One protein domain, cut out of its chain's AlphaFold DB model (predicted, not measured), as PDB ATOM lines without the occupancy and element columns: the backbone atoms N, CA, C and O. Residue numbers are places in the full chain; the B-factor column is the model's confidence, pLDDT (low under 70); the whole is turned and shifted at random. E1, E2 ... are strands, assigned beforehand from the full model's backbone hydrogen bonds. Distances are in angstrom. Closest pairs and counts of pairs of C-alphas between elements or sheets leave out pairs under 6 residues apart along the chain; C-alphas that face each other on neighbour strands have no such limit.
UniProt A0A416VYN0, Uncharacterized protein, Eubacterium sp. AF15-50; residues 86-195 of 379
ATOM      1  N   GLY A  86     -46.929   6.362   3.986       65.50
ATOM      2  CA  GLY A  86     -46.900   7.602   3.208       65.50
ATOM      3  C   GLY A  86     -47.809   8.712   3.753       65.50
ATOM      4  O   GLY A  86     -47.638   9.881   3.384       65.50
ATOM      5  N   SER A  87     -48.751   8.381   4.644       65.56
ATOM      6  CA  SER A  87     -49.628   9.338   5.336       65.56
ATOM      7  C   SER A  87     -49.068   9.859   6.668       65.56
ATOM      8  O   SER A  87     -49.510  10.917   7.144       65.56
ATOM      9  N   LEU A  88     -48.119   9.129   7.268       70.56
ATOM     10  CA  LEU A  88     -47.634   9.358   8.628       70.56
ATOM     11  C   LEU A  88     -46.767  10.623   8.749       70.56
ATOM     12  O   LEU A  88     -46.329  11.230   7.767       70.56
ATOM     13  N   THR A  89     -46.537  11.066   9.989       72.81
ATOM     14  CA  THR A  89     -45.617  12.175  10.273       72.81
ATOM     15  C   THR A  89     -44.493  11.700  11.166       72.81
ATOM     16  O   THR A  89     -44.654  11.662  12.381       72.81
ATOM     17  N   TYR A  90     -43.369  11.407  10.525       75.00
ATOM     18  CA  TYR A  90     -42.129  11.019  11.169       75.00
ATOM     19  C   TYR A  90     -41.559  12.159  12.019       75.00
ATOM     20  O   TYR A  90     -41.681  13.340  11.664       75.00
ATOM     21  N   GLU A  91     -40.962  11.786  13.144       74.06
ATOM     22  CA  GLU A  91     -39.999  12.601  13.874       74.06
ATOM     23  C   GLU A  91     -38.604  12.040  13.546       74.06
ATOM     24  O   GLU A  91     -38.402  10.824  13.520       74.06
ATOM     25  N   ASP A  92     -37.677  12.923  13.175       70.38
ATOM     26  CA  ASP A  92     -36.338  12.543  12.727       70.38
ATOM     27  C   ASP A  92     -35.479  12.204  13.957       70.38
ATOM     28  O   ASP A  92     -35.373  13.021  14.880       70.38
ATOM     29  N   LEU A  93     -34.882  11.011  13.987       66.69
ATOM     30  CA  LEU A  93     -33.910  10.626  15.007       66.69
ATOM     31  C   LEU A  93     -32.541  11.176  14.613       66.69
ATOM     32  O   LEU A  93     -32.079  10.991  13.488       66.69
ATOM     33  N   ILE A  94     -31.887  11.850  15.557       59.75
ATOM     34  CA  ILE A  94     -30.494  12.266  15.403       59.75
ATOM     35  C   ILE A  94     -29.637  11.057  15.783       59.75
ATOM     36  O   ILE A  94     -29.382  10.814  16.962       59.75
ATOM     37  N   CYS A  95     -29.253  10.274  14.776       54.12
ATOM     38  CA  CYS A  95     -28.152   9.318  14.874       54.12
ATOM     39  C   CYS A  95     -26.829  10.081  15.113       54.12
ATOM     40  O   CYS A  95     -26.787  11.307  14.979       54.12
ATOM     41  N   ALA A  96     -25.760   9.379  15.504       52.47
ATOM     42  CA  ALA A  96     -24.487  10.003  15.884       52.47
ATOM     43  C   ALA A  96     -23.953  10.968  14.801       52.47
ATOM     44  O   ALA A  96     -24.139  10.722  13.606       52.47
ATOM     45  N   GLU A  97     -23.290  12.051  15.228       46.22
ATOM     46  CA  GLU A  97     -23.147  13.316  14.471       46.22
ATOM     47  C   GLU A  97     -22.430  13.233  13.105       46.22
ATOM     48  O   GLU A  97     -22.472  14.202  12.354       46.22
ATOM     49  N   ASN A  98     -21.835  12.087  12.750       46.84
ATOM     50  CA  ASN A  98     -21.140  11.844  11.478       46.84
ATOM     51  C   ASN A  98     -21.674  10.623  10.691       46.84
ATOM     52  O   ASN A  98     -20.945  10.042   9.893       46.84
ATOM     53  N   SER A  99     -22.925  10.199  10.911       54.91
ATOM     54  CA  SER A  99     -23.541   9.096  10.150       54.91
ATOM     55  C   SER A  99     -24.455   9.593   9.017       54.91
ATOM     56  O   SER A  99     -25.404  10.342   9.248       54.91
ATOM     57  N   ASP A 100     -24.246   9.111   7.784       56.47
ATOM     58  CA  ASP A 100     -25.171   9.350   6.653       56.47
ATOM     59  C   ASP A 100     -26.545   8.670   6.839       56.47
ATOM     60  O   ASP A 100     -27.508   8.927   6.104       56.47
ATOM     61  N   PHE A 101     -26.635   7.794   7.839       61.66
ATOM     62  CA  PHE A 101     -27.768   6.944   8.165       61.66
ATOM     63  C   PHE A 101     -28.878   7.724   8.887       61.66
ATOM     64  O   PHE A 101     -28.988   7.742  10.109       61.66
ATOM     65  N   LYS A 102     -29.733   8.391   8.109       67.25
ATOM     66  CA  LYS A 102     -30.873   9.170   8.622       67.25
ATOM     67  C   LYS A 102     -32.076   8.256   8.872       67.25
ATOM     68  O   LYS A 102     -32.631   7.712   7.917       67.25
ATOM     69  N   ILE A 103     -32.544   8.149  10.117       70.81
ATOM     70  CA  ILE A 103     -33.780   7.419  10.455       70.81
ATOM     71  C   ILE A 103     -34.886   8.380  10.890       70.81
ATOM     72  O   ILE A 103     -34.684   9.261  11.721       70.81
ATOM     73  N   GLY A 104     -36.095   8.166  10.371       74.44
ATOM     74  CA  GLY A 104     -37.320   8.743  10.930       74.44
ATOM     75  C   GLY A 104     -38.184   7.662  11.576       74.44
ATOM     76  O   GLY A 104     -38.259   6.551  11.054       74.44
ATOM     77  N   TYR A 105     -38.896   7.984  12.654       81.50
ATOM     78  CA  TYR A 105     -39.889   7.083  13.260       81.50
ATOM     79  C   TYR A 105     -41.245   7.776  13.433       81.50
ATOM     80  O   TYR A 105     -41.318   8.995  13.585       81.50
ATOM     81  N   SER A 106     -42.341   7.020  13.388       80.75
ATOM     82  CA  SER A 106     -43.692   7.539  13.636       80.75
ATOM     83  C   SER A 106     -44.506   6.542  14.451       80.75
ATOM     84  O   SER A 106     -44.833   5.466  13.959       80.75
ATOM     85  N   ILE A 107     -44.890   6.919  15.671       83.25
ATOM     86  CA  ILE A 107     -45.794   6.127  16.519       83.25
ATOM     87  C   ILE A 107     -47.210   6.186  15.924       83.25
ATOM     88  O   ILE A 107     -47.731   7.274  15.661       83.25
ATOM     89  N   VAL A 108     -47.820   5.021  15.706       83.25
ATOM     90  CA  VAL A 108     -49.171   4.853  15.141       83.25
ATOM     91  C   VAL A 108     -50.183   4.546  16.245       83.25
ATOM     92  O   VAL A 108     -51.224   5.201  16.325       83.25
ATOM     93  N   LYS A 109     -49.844   3.605  17.133       81.06
ATOM     94  CA  LYS A 109     -50.634   3.178  18.298       81.06
ATOM     95  C   LYS A 109     -49.684   3.001  19.482       81.06
ATOM     96  O   LYS A 109     -48.553   2.574  19.291       81.06
ATOM     97  N   SER A 110     -50.116   3.360  20.685       80.94
ATOM     98  CA  SER A 110     -49.376   3.104  21.926       80.94
ATOM     99  C   SER A 110     -50.365   3.105  23.081       80.94
ATOM    100  O   SER A 110     -50.946   4.155  23.371       80.94
ATOM    101  N   THR A 111     -50.564   1.957  23.724       76.06
ATOM    102  CA  THR A 111     -51.210   1.876  25.048       76.06
ATOM    103  C   THR A 111     -50.181   1.738  26.169       76.06
ATOM    104  O   THR A 111     -50.454   2.178  27.281       76.06
ATOM    105  N   ILE A 112     -48.976   1.243  25.852       74.88
ATOM    106  CA  ILE A 112     -47.831   1.163  26.772       74.88
ATOM    107  C   ILE A 112     -47.545   2.543  27.387       74.88
ATOM    108  O   ILE A 112     -47.379   3.543  26.673       74.88
ATOM    109  N   THR A 113     -47.481   2.596  28.717       67.12
ATOM    110  CA  THR A 113     -47.228   3.827  29.479       67.12
ATOM    111  C   THR A 113     -45.727   4.095  29.609       67.12
ATOM    112  O   THR A 113     -44.910   3.189  29.729       67.12
ATOM    113  N   GLY A 114     -45.334   5.370  29.551       67.81
ATOM    114  CA  GLY A 114     -43.937   5.788  29.737       67.81
ATOM    115  C   GLY A 114     -42.990   5.509  28.563       67.81
ATOM    116  O   GLY A 114     -41.852   5.968  28.620       67.81
ATOM    117  N   ALA A 115     -43.448   4.837  27.499       75.50
ATOM    118  CA  ALA A 115     -42.640   4.490  26.330       75.50
ATOM    119  C   ALA A 115     -41.856   5.692  25.763       75.50
ATOM    120  O   ALA A 115     -42.409   6.757  25.460       75.50
ATOM    121  N   SER A 116     -40.549   5.496  25.617       76.94
ATOM    122  CA  SER A 116     -39.560   6.509  25.266       76.94
ATOM    123  C   SER A 116     -38.515   5.927  24.313       76.94
ATOM    124  O   SER A 116     -38.237   4.731  24.333       76.94
ATOM    125  N   PHE A 117     -37.992   6.775  23.427       80.19
ATOM    126  CA  PHE A 117     -37.173   6.374  22.283       80.19
ATOM    127  C   PHE A 117     -35.927   7.250  22.239       80.19
ATOM    128  O   PHE A 117     -36.045   8.480  22.291       80.19
ATOM    129  N   TRP A 118     -34.756   6.639  22.100       74.44
ATOM    130  CA  TRP A 118     -33.505   7.343  21.836       74.44
ATOM    131  C   TRP A 118     -32.575   6.488  20.984       74.44
ATOM    132  O   TRP A 118     -32.808   5.300  20.775       74.44
ATOM    133  N   TYR A 119     -31.524   7.110  20.464       73.81
ATOM    134  CA  TYR A 119     -30.504   6.397  19.718       73.81
ATOM    135  C   TYR A 119     -29.385   5.938  20.658       73.81
ATOM    136  O   TYR A 119     -28.898   6.733  21.463       73.81
ATOM    137  N   GLY A 120     -29.050   4.651  20.595       62.47
ATOM    138  CA  GLY A 120     -28.018   4.012  21.406       62.47
ATOM    139  C   GLY A 120     -26.635   4.062  20.759       62.47
ATOM    140  O   GLY A 120     -26.360   4.881  19.877       62.47
ATOM    141  N   ASP A 121     -25.770   3.159  21.218       54.34
ATOM    142  CA  ASP A 121     -24.336   3.127  20.927       54.34
ATOM    143  C   ASP A 121     -23.996   3.293  19.437       54.34
ATOM    144  O   ASP A 121     -24.631   2.713  18.550       54.34
ATOM    145  N   VAL A 122     -22.970   4.111  19.182       54.16
ATOM    146  CA  VAL A 122     -22.373   4.420  17.864       54.16
ATOM    147  C   VAL A 122     -23.346   4.933  16.785       54.16
ATOM    148  O   VAL A 122     -22.950   5.124  15.638       54.16
ATOM    149  N   GLY A 123     -24.616   5.197  17.106       59.44
ATOM    150  CA  GLY A 123     -25.606   5.586  16.097       59.44
ATOM    151  C   GLY A 123     -26.128   4.425  15.241       59.44
ATOM    152  O   GLY A 123     -26.762   4.686  14.220       59.44
ATOM    153  N   THR A 124     -25.930   3.161  15.650       67.06
ATOM    154  CA  THR A 124     -26.435   1.975  14.921       67.06
ATOM    155  C   THR A 124     -27.739   1.397  15.487       67.06
ATOM    156  O   THR A 124     -28.656   1.141  14.710       67.06
ATOM    157  N   THR A 125     -27.922   1.317  16.814       77.19
ATOM    158  CA  THR A 125     -29.152   0.773  17.444       77.19
ATOM    159  C   THR A 125     -30.174   1.824  17.916       77.19
ATOM    160  O   THR A 125     -29.842   2.773  18.623       77.19
ATOM    161  N   LEU A 126     -31.454   1.622  17.583       81.81
ATOM    162  CA  LEU A 126     -32.592   2.328  18.185       81.81
ATOM    163  C   LEU A 126     -32.929   1.664  19.526       81.81
ATOM    164  O   LEU A 126     -33.246   0.476  19.559       81.81
ATOM    165  N   GLN A 127     -32.905   2.425  20.619       83.88
ATOM    166  CA  GLN A 127     -33.299   1.950  21.942       83.88
ATOM    167  C   GLN A 127     -34.709   2.438  22.294       83.88
ATOM    168  O   GLN A 127     -35.065   3.605  22.094       83.88
ATOM    169  N   ILE A 128     -35.511   1.516  22.815       84.06
ATOM    170  CA  ILE A 128     -36.895   1.724  23.225       84.06
ATOM    171  C   ILE A 128     -36.982   1.299  24.685       84.06
ATOM    172  O   ILE A 128     -36.757   0.130  25.003       84.06
ATOM    173  N   SER A 129     -37.325   2.241  25.560       81.25
ATOM    174  CA  SER A 129     -37.543   1.950  26.974       81.25
ATOM    175  C   SER A 129     -38.937   2.340  27.425       81.25
ATOM    176  O   SER A 129     -39.428   3.440  27.154       81.25
ATOM    177  N   PHE A 130     -39.571   1.408  28.117       78.38
ATOM    178  CA  PHE A 130     -40.939   1.464  28.603       78.38
ATOM    179  C   PHE A 130     -40.972   0.980  30.052       78.38
ATOM    180  O   PHE A 130     -40.057   0.303  30.507       78.38
ATOM    181  N   TYR A 131     -42.006   1.372  30.792       68.38
ATOM    182  CA  TYR A 131     -42.168   0.935  32.172       68.38
ATOM    183  C   TYR A 131     -43.130  -0.249  32.209       68.38
ATOM    184  O   TYR A 131     -44.304  -0.081  31.876       68.38
ATOM    185  N   ASP A 132     -42.626  -1.415  32.605       64.38
ATOM    186  CA  ASP A 132     -43.471  -2.520  33.046       64.38
ATOM    187  C   ASP A 132     -43.756  -2.343  34.552       64.38
ATOM    188  O   ASP A 132     -42.803  -2.236  35.332       64.38
ATOM    189  N   PRO A 133     -45.029  -2.247  34.980       53.94
ATOM    190  CA  PRO A 133     -45.374  -2.040  36.382       53.94
ATOM    191  C   PRO A 133     -45.214  -3.290  37.258       53.94
ATOM    192  O   PRO A 133     -45.186  -3.135  38.479       53.94
ATOM    193  N   LYS A 134     -45.119  -4.498  36.681       57.84
ATOM    194  CA  LYS A 134     -44.989  -5.753  37.442       57.84
ATOM    195  C   LYS A 134     -43.537  -6.139  37.716       57.84
ATOM    196  O   LYS A 134     -43.258  -6.774  38.725       57.84
ATOM    197  N   GLY A 135     -42.602  -5.728  36.859       54.25
ATOM    198  CA  GLY A 135     -41.162  -5.945  37.063       54.25
ATOM    199  C   GLY A 135     -40.669  -7.375  36.804       54.25
ATOM    200  O   GLY A 135     -39.460  -7.597  36.784       54.25
ATOM    201  N   GLU A 136     -41.579  -8.311  36.541       53.34
ATOM    202  CA  GLU A 136     -41.295  -9.591  35.890       53.34
ATOM    203  C   GLU A 136     -40.632  -9.359  34.516       53.34
ATOM    204  O   GLU A 136     -40.736  -8.283  33.917       53.34
ATOM    205  N   GLY A 137     -39.893 -10.356  34.022       51.34
ATOM    206  CA  GLY A 137     -39.185 -10.256  32.746       51.34
ATOM    207  C   GLY A 137     -40.170 -10.012  31.604       51.34
ATOM    208  O   GLY A 137     -40.928 -10.906  31.260       51.34
ATOM    209  N   ALA A 138     -40.166  -8.799  31.041       53.91
ATOM    210  CA  ALA A 138     -41.188  -8.343  30.101       53.91
ATOM    211  C   ALA A 138     -41.169  -9.127  28.774       53.91
ATOM    212  O   ALA A 138     -40.550  -8.697  27.793       53.91
ATOM    213  N   ASN A 139     -41.881 -10.254  28.754       60.16
ATOM    214  CA  ASN A 139     -42.233 -11.011  27.563       60.16
ATOM    215  C   ASN A 139     -42.926 -10.072  26.571       60.16
ATOM    216  O   ASN A 139     -43.988  -9.495  26.837       60.16
ATOM    217  N   ALA A 140     -42.271  -9.880  25.431       70.88
ATOM    218  CA  ALA A 140     -42.679  -8.937  24.413       70.88
ATOM    219  C   ALA A 140     -42.799  -9.666  23.074       70.88
ATOM    220  O   ALA A 140     -41.793  -9.962  22.429       70.88
ATOM    221  N   ASP A 141     -44.034  -9.891  22.630       79.69
ATOM    222  CA  ASP A 141     -44.341 -10.243  21.247       79.69
ATOM    223  C   ASP A 141     -43.886  -9.083  20.354       79.69
ATOM    224  O   ASP A 141     -44.589  -8.073  20.211       79.69
ATOM    225  N   VAL A 142     -42.702  -9.200  19.754       84.25
ATOM    226  CA  VAL A 142     -42.230  -8.231  18.765       84.25
ATOM    227  C   VAL A 142     -42.362  -8.819  17.371       84.25
ATOM    228  O   VAL A 142     -41.841  -9.893  17.091       84.25
ATOM    229  N   THR A 143     -43.033  -8.097  16.473       86.31
ATOM    230  CA  THR A 143     -43.121  -8.462  15.055       86.31
ATOM    231  C   THR A 143     -42.694  -7.315  14.150       86.31
ATOM    232  O   THR A 143     -42.906  -6.131  14.436       86.31
ATOM    233  N   ILE A 144     -42.089  -7.686  13.025       85.94
ATOM    234  CA  ILE A 144     -41.571  -6.799  11.989       85.94
ATOM    235  C   ILE A 144     -42.365  -7.092  10.717       85.94
ATOM    236  O   ILE A 144     -42.341  -8.202  10.199       85.94
ATOM    237  N   ASN A 145     -43.139  -6.112  10.247       84.75
ATOM    238  CA  ASN A 145     -44.128  -6.259   9.171       84.75
ATOM    239  C   ASN A 145     -45.138  -7.418   9.382       84.75
ATOM    240  O   ASN A 145     -45.725  -7.895   8.418       84.75
ATOM    241  N   GLY A 146     -45.355  -7.855  10.630       83.69
ATOM    242  CA  GLY A 146     -46.217  -8.997  10.974       83.69
ATOM    243  C   GLY A 146     -45.514 -10.361  11.010       83.69
ATOM    244  O   GLY A 146     -46.159 -11.352  11.331       83.69
ATOM    245  N   GLN A 147     -44.210 -10.425  10.728       84.44
ATOM    246  CA  GLN A 147     -43.382 -11.629  10.873       84.44
ATOM    247  C   GLN A 147     -42.532 -11.554  12.151       84.44
ATOM    248  O   GLN A 147     -42.329 -10.469  12.701       84.44
ATOM    249  N   ALA A 148     -42.009 -12.690  12.617       84.25
ATOM    250  CA  ALA A 148     -40.980 -12.705  13.657       84.25
ATOM    251  C   ALA A 148     -39.724 -11.925  13.193       84.25
ATOM    252  O   ALA A 148     -39.432 -11.899  11.991       84.25
ATOM    253  N   PRO A 149     -38.986 -11.260  14.100       85.06
ATOM    254  CA  PRO A 149     -37.713 -10.637  13.761       85.06
ATOM    255  C   PRO A 149     -36.688 -11.698  13.344       85.06
ATOM    256  O   PRO A 149     -36.660 -12.788  13.905       85.06
ATOM    257  N   ALA A 150     -35.816 -11.359  12.393       82.94
ATOM    258  CA  ALA A 150     -34.625 -12.163  12.129       82.94
ATOM    259  C   ALA A 150     -33.595 -11.997  13.262       82.94
ATOM    260  O   ALA A 150     -33.587 -10.980  13.968       82.94
ATOM    261  N   ASP A 151     -32.705 -12.976  13.415       79.75
ATOM    262  CA  ASP A 151     -31.696 -12.982  14.475       79.75
ATOM    263  C   ASP A 151     -30.783 -11.747  14.427       79.75
ATOM    264  O   ASP A 151     -30.462 -11.203  13.367       79.75
ATOM    265  N   GLY A 152     -30.395 -11.249  15.604       80.06
ATOM    266  CA  GLY A 152     -29.571 -10.042  15.748       80.06
ATOM    267  C   GLY A 152     -30.269  -8.716  15.399       80.06
ATOM    268  O   GLY A 152     -29.713  -7.651  15.673       80.06
ATOM    269  N   VAL A 153     -31.491  -8.735  14.849       84.62
ATOM    270  CA  VAL A 153     -32.275  -7.509  14.606       84.62
ATOM    271  C   VAL A 153     -32.750  -6.890  15.923       84.62
ATOM    272  O   VAL A 153     -32.800  -5.665  16.032       84.62
ATOM    273  N   ILE A 154     -33.085  -7.710  16.925       84.19
ATOM    274  CA  ILE A 154     -33.618  -7.282  18.228       84.19
ATOM    275  C   ILE A 154     -32.780  -7.868  19.367       84.19
ATOM    276  O   ILE A 154     -32.290  -8.992  19.278       84.19
ATOM    277  N   THR A 155     -32.617  -7.111  20.452       83.25
ATOM    278  CA  THR A 155     -31.965  -7.578  21.684       83.25
ATOM    279  C   THR A 155     -32.660  -6.984  22.907       83.25
ATOM    280  O   THR A 155     -32.768  -5.760  23.033       83.25
ATOM    281  N   MET A 156     -33.110  -7.840  23.826       76.31
ATOM    282  CA  MET A 156     -33.550  -7.428  25.165       76.31
ATOM    283  C   MET A 156     -32.318  -7.132  26.026       76.31
ATOM    284  O   MET A 156     -31.380  -7.924  26.031       76.31
ATOM    285  N   LEU A 157     -32.311  -6.016  26.761       71.56
ATOM    286  CA  LEU A 157     -31.210  -5.650  27.676       71.56
ATOM    287  C   LEU A 157     -31.636  -5.567  29.152       71.56
ATOM    288  O   LEU A 157     -30.944  -4.964  29.968       71.56
ATOM    289  N   GLY A 158     -32.789  -6.146  29.487       68.62
ATOM    290  CA  GLY A 158     -33.376  -6.121  30.825       68.62
ATOM    291  C   GLY A 158     -34.851  -5.728  30.797       68.62
ATOM    292  O   GLY A 158     -35.448  -5.533  29.734       68.62
ATOM    293  N   THR A 159     -35.442  -5.604  31.984       69.31
ATOM    294  CA  THR A 159     -36.847  -5.224  32.163       69.31
ATOM    295  C   THR A 159     -37.140  -3.867  31.520       69.31
ATOM    296  O   THR A 159     -36.516  -2.852  31.825       69.31
ATOM    297  N   GLY A 160     -38.089  -3.853  30.581       73.38
ATOM    298  CA  GLY A 160     -38.515  -2.631  29.902       73.38
ATOM    299  C   GLY A 160     -37.529  -2.036  28.889       73.38
ATOM    300  O   GLY A 160     -37.706  -0.873  28.524       73.38
ATOM    301  N   ILE A 161     -36.493  -2.764  28.430       78.81
ATOM    302  CA  ILE A 161     -35.502  -2.244  27.461       78.81
ATOM    303  C   ILE A 161     -35.323  -3.163  26.244       78.81
ATOM    304  O   ILE A 161     -34.728  -4.237  26.333       78.81
ATOM    305  N   ILE A 162     -35.730  -2.652  25.078       82.38
ATOM    306  CA  ILE A 162     -35.468  -3.234  23.754       82.38
ATOM    307  C   ILE A 162     -34.417  -2.387  23.026       82.38
ATOM    308  O   ILE A 162     -34.583  -1.171  22.882       82.38
ATOM    309  N   LYS A 163     -33.373  -3.023  22.484       85.00
ATOM    310  CA  LYS A 163     -32.606  -2.489  21.349       85.00
ATOM    311  C   LYS A 163     -33.085  -3.139  20.053       85.00
ATOM    312  O   LYS A 163     -33.316  -4.343  19.992       85.00
ATOM    313  N   LEU A 164     -33.197  -2.325  19.011       85.38
ATOM    314  CA  LEU A 164     -33.515  -2.714  17.641       85.38
ATOM    315  C   LEU A 164     -32.405  -2.188  16.728       85.38
ATOM    316  O   LEU A 164     -32.053  -1.012  16.824       85.38
ATOM    317  N   ASN A 165     -31.876  -3.011  15.828       84.38
ATOM    318  CA  ASN A 165     -30.872  -2.599  14.849       84.38
ATOM    319  C   ASN A 165     -31.516  -2.306  13.476       84.38
ATOM    320  O   ASN A 165     -31.829  -3.241  12.735       84.38
ATOM    321  N   PRO A 166     -31.706  -1.032  13.073       78.44
ATOM    322  CA  PRO A 166     -32.426  -0.712  11.849       78.44
ATOM    323  C   PRO A 166     -31.605  -0.911  10.567       78.44
ATOM    324  O   PRO A 166     -32.162  -0.727   9.480       78.44
ATOM    325  N   THR A 167     -30.311  -1.265  10.643       77.00
ATOM    326  CA  THR A 167     -29.506  -1.643   9.461       77.00
ATOM    327  C   THR A 167     -29.809  -3.068   8.994       77.00
ATOM    328  O   THR A 167     -29.769  -3.323   7.796       77.00
ATOM    329  N   LEU A 168     -30.194  -3.962   9.911       79.31
ATOM    330  CA  LEU A 168     -30.514  -5.369   9.632       79.31
ATOM    331  C   LEU A 168     -31.982  -5.596   9.222       79.31
ATOM    332  O   LEU A 168     -32.388  -6.715   8.932       79.31
ATOM    333  N   LEU A 169     -32.793  -4.533   9.175       78.06
ATOM    334  CA  LEU A 169     -34.156  -4.599   8.643       78.06
ATOM    335  C   LEU A 169     -34.141  -4.831   7.120       78.06
ATOM    336  O   LEU A 169     -33.310  -4.223   6.435       78.06
ATOM    337  N   PRO A 170     -35.077  -5.639   6.579       69.12
ATOM    338  CA  PRO A 170     -35.152  -5.928   5.149       69.12
ATOM    339  C   PRO A 170     -35.449  -4.667   4.329       69.12
ATOM    340  O   PRO A 170     -36.174  -3.775   4.780       69.12
ATOM    341  N   ASP A 171     -34.910  -4.611   3.109       60.50
ATOM    342  CA  ASP A 171     -34.949  -3.421   2.253       60.50
ATOM    343  C   ASP A 171     -36.351  -3.098   1.721       60.50
ATOM    344  O   ASP A 171     -36.755  -3.448   0.613       60.50
ATOM    345  N   ASN A 172     -37.083  -2.334   2.523       58.62
ATOM    346  CA  ASN A 172     -38.214  -1.527   2.104       58.62
ATOM    347  C   ASN A 172     -38.094  -0.140   2.740       58.62
ATOM    348  O   ASN A 172     -37.628   0.013   3.867       58.62
ATOM    349  N   ALA A 173     -38.546   0.900   2.032       68.50
ATOM    350  CA  ALA A 173     -38.382   2.289   2.482       68.50
ATOM    351  C   ALA A 173     -39.101   2.611   3.811       68.50
ATOM    352  O   ALA A 173     -38.853   3.667   4.396       68.50
ATOM    353  N   TYR A 174     -39.988   1.727   4.274       79.38
ATOM    354  CA  TYR A 174     -40.638   1.775   5.578       79.38
ATOM    355  C   TYR A 174     -40.765   0.364   6.155       79.38
ATOM    356  O   TYR A 174     -41.073  -0.573   5.421       79.38
ATOM    357  N   THR A 175     -40.613   0.246   7.471       83.38
ATOM    358  CA  THR A 175     -40.798  -1.003   8.222       83.38
ATOM    359  C   THR A 175     -41.772  -0.753   9.366       83.38
ATOM    360  O   THR A 175     -41.622   0.229  10.097       83.38
ATOM    361  N   ILE A 176     -42.777  -1.610   9.528       86.25
ATOM    362  CA  ILE A 176     -43.723  -1.549  10.648       86.25
ATOM    363  C   ILE A 176     -43.182  -2.447  11.758       86.25
ATOM    364  O   ILE A 176     -42.893  -3.613  11.506       86.25
ATOM    365  N   VAL A 177     -43.058  -1.922  12.974       87.25
ATOM    366  CA  VAL A 177     -42.696  -2.704  14.161       87.25
ATOM    367  C   VAL A 177     -43.854  -2.637  15.149       87.25
ATOM    368  O   VAL A 177     -44.334  -1.547  15.485       87.25
ATOM    369  N   LYS A 178     -44.313  -3.808  15.594       87.56
ATOM    370  CA  LYS A 178     -45.297  -3.964  16.668       87.56
ATOM    371  C   LYS A 178     -44.607  -4.605  17.865       87.56
ATOM    372  O   LYS A 178     -43.924  -5.604  17.688       87.56
ATOM    373  N   ILE A 179     -44.796  -4.036  19.050       85.94
ATOM    374  CA  ILE A 179     -44.376  -4.592  20.341       85.94
ATOM    375  C   ILE A 179     -45.652  -4.770  21.162       85.94
ATOM    376  O   ILE A 179     -46.348  -3.783  21.412       85.94
ATOM    377  N   LYS A 180     -45.968  -5.997  21.569       83.25
ATOM    378  CA  LYS A 180     -47.097  -6.343  22.440       83.25
ATOM    379  C   LYS A 180     -46.543  -6.975  23.716       83.25
ATOM    380  O   LYS A 180     -45.823  -7.960  23.649       83.25
ATOM    381  N   LEU A 181     -46.872  -6.391  24.861       76.88
ATOM    382  CA  LEU A 181     -46.591  -6.955  26.180       76.88
ATOM    383  C   LEU A 181     -47.777  -7.822  26.600       76.88
ATOM    384  O   LEU A 181     -48.922  -7.458  26.318       76.88
ATOM    385  N   GLU A 182     -47.512  -8.933  27.283       69.12
ATOM    386  CA  GLU A 182     -48.547  -9.881  27.725       69.12
ATOM    387  C   GLU A 182     -49.604  -9.235  28.634       69.12
ATOM    388  O   GLU A 182     -50.780  -9.585  28.566       69.12
ATOM    389  N   THR A 183     -49.195  -8.268  29.458       60.41
ATOM    390  CA  THR A 183     -49.988  -7.758  30.584       60.41
ATOM    391  C   THR A 183     -50.814  -6.510  30.260       60.41
ATOM    392  O   THR A 183     -52.014  -6.501  30.522       60.41
ATOM    393  N   GLU A 184     -50.211  -5.440  29.714       60.69
ATOM    394  CA  GLU A 184     -50.869  -4.116  29.666       60.69
ATOM    395  C   GLU A 184     -50.737  -3.295  28.360       60.69
ATOM    396  O   GLU A 184     -51.253  -2.169  28.299       60.69
ATOM    397  N   GLY A 185     -50.134  -3.785  27.261       71.94
ATOM    398  CA  GLY A 185     -50.265  -2.993  26.027       71.94
ATOM    399  C   GLY A 185     -49.537  -3.345  24.738       71.94
ATOM    400  O   GLY A 185     -48.631  -4.163  24.676       71.94
ATOM    401  N   GLU A 186     -49.931  -2.606  23.697       83.06
ATOM    402  CA  GLU A 186     -49.368  -2.644  22.348       83.06
ATOM    403  C   GLU A 186     -48.790  -1.271  21.962       83.06
ATOM    404  O   GLU A 186     -49.404  -0.216  22.180       83.06
ATOM    405  N   LEU A 187     -47.620  -1.296  21.330       84.31
ATOM    406  CA  LEU A 187     -46.939  -0.178  20.693       84.31
ATOM    407  C   LEU A 187     -46.684  -0.526  19.220       84.31
ATOM    408  O   LEU A 187     -45.881  -1.398  18.906       84.31
ATOM    409  N   ILE A 188     -47.341   0.198  18.313       87.31
ATOM    410  CA  ILE A 188     -47.104   0.126  16.866       87.31
ATOM    411  C   ILE A 188     -46.404   1.405  16.423       87.31
ATOM    412  O   ILE A 188     -46.936   2.511  16.602       87.31
ATOM    413  N   PHE A 189     -45.254   1.271  15.775       86.62
ATOM    414  CA  PHE A 189     -44.530   2.386  15.175       86.62
ATOM    415  C   PHE A 189     -43.948   1.996  13.815       86.62
ATOM    416  O   PHE A 189     -43.711   0.829  13.521       86.62
ATOM    417  N   VAL A 190     -43.754   2.993  12.955       85.81
ATOM    418  CA  VAL A 190     -43.176   2.802  11.623       85.81
ATOM    419  C   VAL A 190     -41.818   3.472  11.576       85.81
ATOM    420  O   VAL A 190     -41.705   4.666  11.866       85.81
ATOM    421  N   ILE A 191     -40.810   2.708  11.183       82.69
ATOM    422  CA  ILE A 191     -39.441   3.151  10.940       82.69
ATOM    423  C   ILE A 191     -39.308   3.508   9.463       82.69
ATOM    424  O   ILE A 191     -39.920   2.883   8.595       82.69
ATOM    425  N   LYS A 192     -38.501   4.524   9.176       79.50
ATOM    426  CA  LYS A 192     -38.075   4.898   7.835       79.50
ATOM    427  C   LYS A 192     -36.551   4.944   7.780       79.50
ATOM    428  O   LYS A 192     -35.960   5.815   8.419       79.50
ATOM    429  N   ARG A 193     -35.939   4.106   6.940       70.62
ATOM    430  CA  ARG A 193     -34.546   4.278   6.499       70.62
ATOM    431  C   ARG A 193     -34.500   5.394   5.442       70.62
ATOM    432  O   ARG A 193     -35.237   5.356   4.456       70.62
ATOM    433  N   GLY A 194     -33.700   6.429   5.667       58.72
ATOM    434  CA  GLY A 194     -33.396   7.458   4.674       58.72
ATOM    435  C   GLY A 194     -32.160   7.072   3.866       58.72
ATOM    436  O   GLY A 194     -31.161   6.658   4.445       58.72
ATOM    437  N   ASN A 195     -32.209   7.206   2.538       49.59
ATOM    438  CA  ASN A 195     -31.038   6.947   1.699       49.59
ATOM    439  C   ASN A 195     -29.895   7.931   2.032       49.59
ATOM    440  O   ASN A 195     -30.156   9.136   2.129       49.59
TER     441      ASN A 195
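What this domain is: This is residues 86 to 195 of the 379 residues of an uncharacterized protein of Eubacterium sp. AF15-50 (UniProt A0A416VYN0). Two antiparallel sheets form a small, loosely closed sandwich: a twisted five-stranded sheet faces a smaller, flatter four-stranded one. E1, at one edge of the larger sheet, comes near E3 of the smaller, while the opposite edges, E5 and E6, stay apart. The 110 printed residues hold nine named strands, E1 to E9 along the chain, with orders E1 E2 E9 E8 E5 and E3 E4 E7 E6, and no named helix. The class is all strand, though only 47 residues are in named elements; the whole is compact, radius of gyration of the C-alphas 13.4 A, spanning 40 by 30 by 25 A.

Where its parts are: E1 is residues 91 to 93, beginning at C-alpha 91 (-39.999, 12.601, 13.874); E2, 103 to 110, is 19.8 A long. E3 is 116 to 119, E4 126 to 129, E5 140 to 144, E6 154 to 156 and E7 161 to 164. E8, 175 to 181, is 19.8 A; E9, 185 to 193, is 26.1 A and ends at C-alpha 193 (-34.546, 4.278, 6.499).

How they stand to each other: E1 and E2 form a hairpin, N 91 to O 105 at 2.8 A. E2 and E9 are antiparallel at 159 degrees, N 106 to O 190 at 2.9 A. E8 and E9 form a hairpin, N 181 to O 185 at 2.8 A. E8 and E5 have N 141 to O 180 at 2.8 A. In the other sheet, E3 and E4 form a hairpin, N 116 to O 129 at 2.8 A; E4 and E7 have N 126 to O 164 at 2.8 A; E6 and E7 form a hairpin, N 155 to O 163 at 2.9 A. The closest C-alphas of E1 and E3, Leu 93 and Tyr 119, are 7.2 A apart.

The domain as a whole: The C-alphas farthest apart, Lys 134 and Asn 195, are 40.4 A apart. The printed part has no cut and no long link. Its mean pLDDT is 73.0; 39 residues are under 70, among them 93 to 102 and 131 to 139.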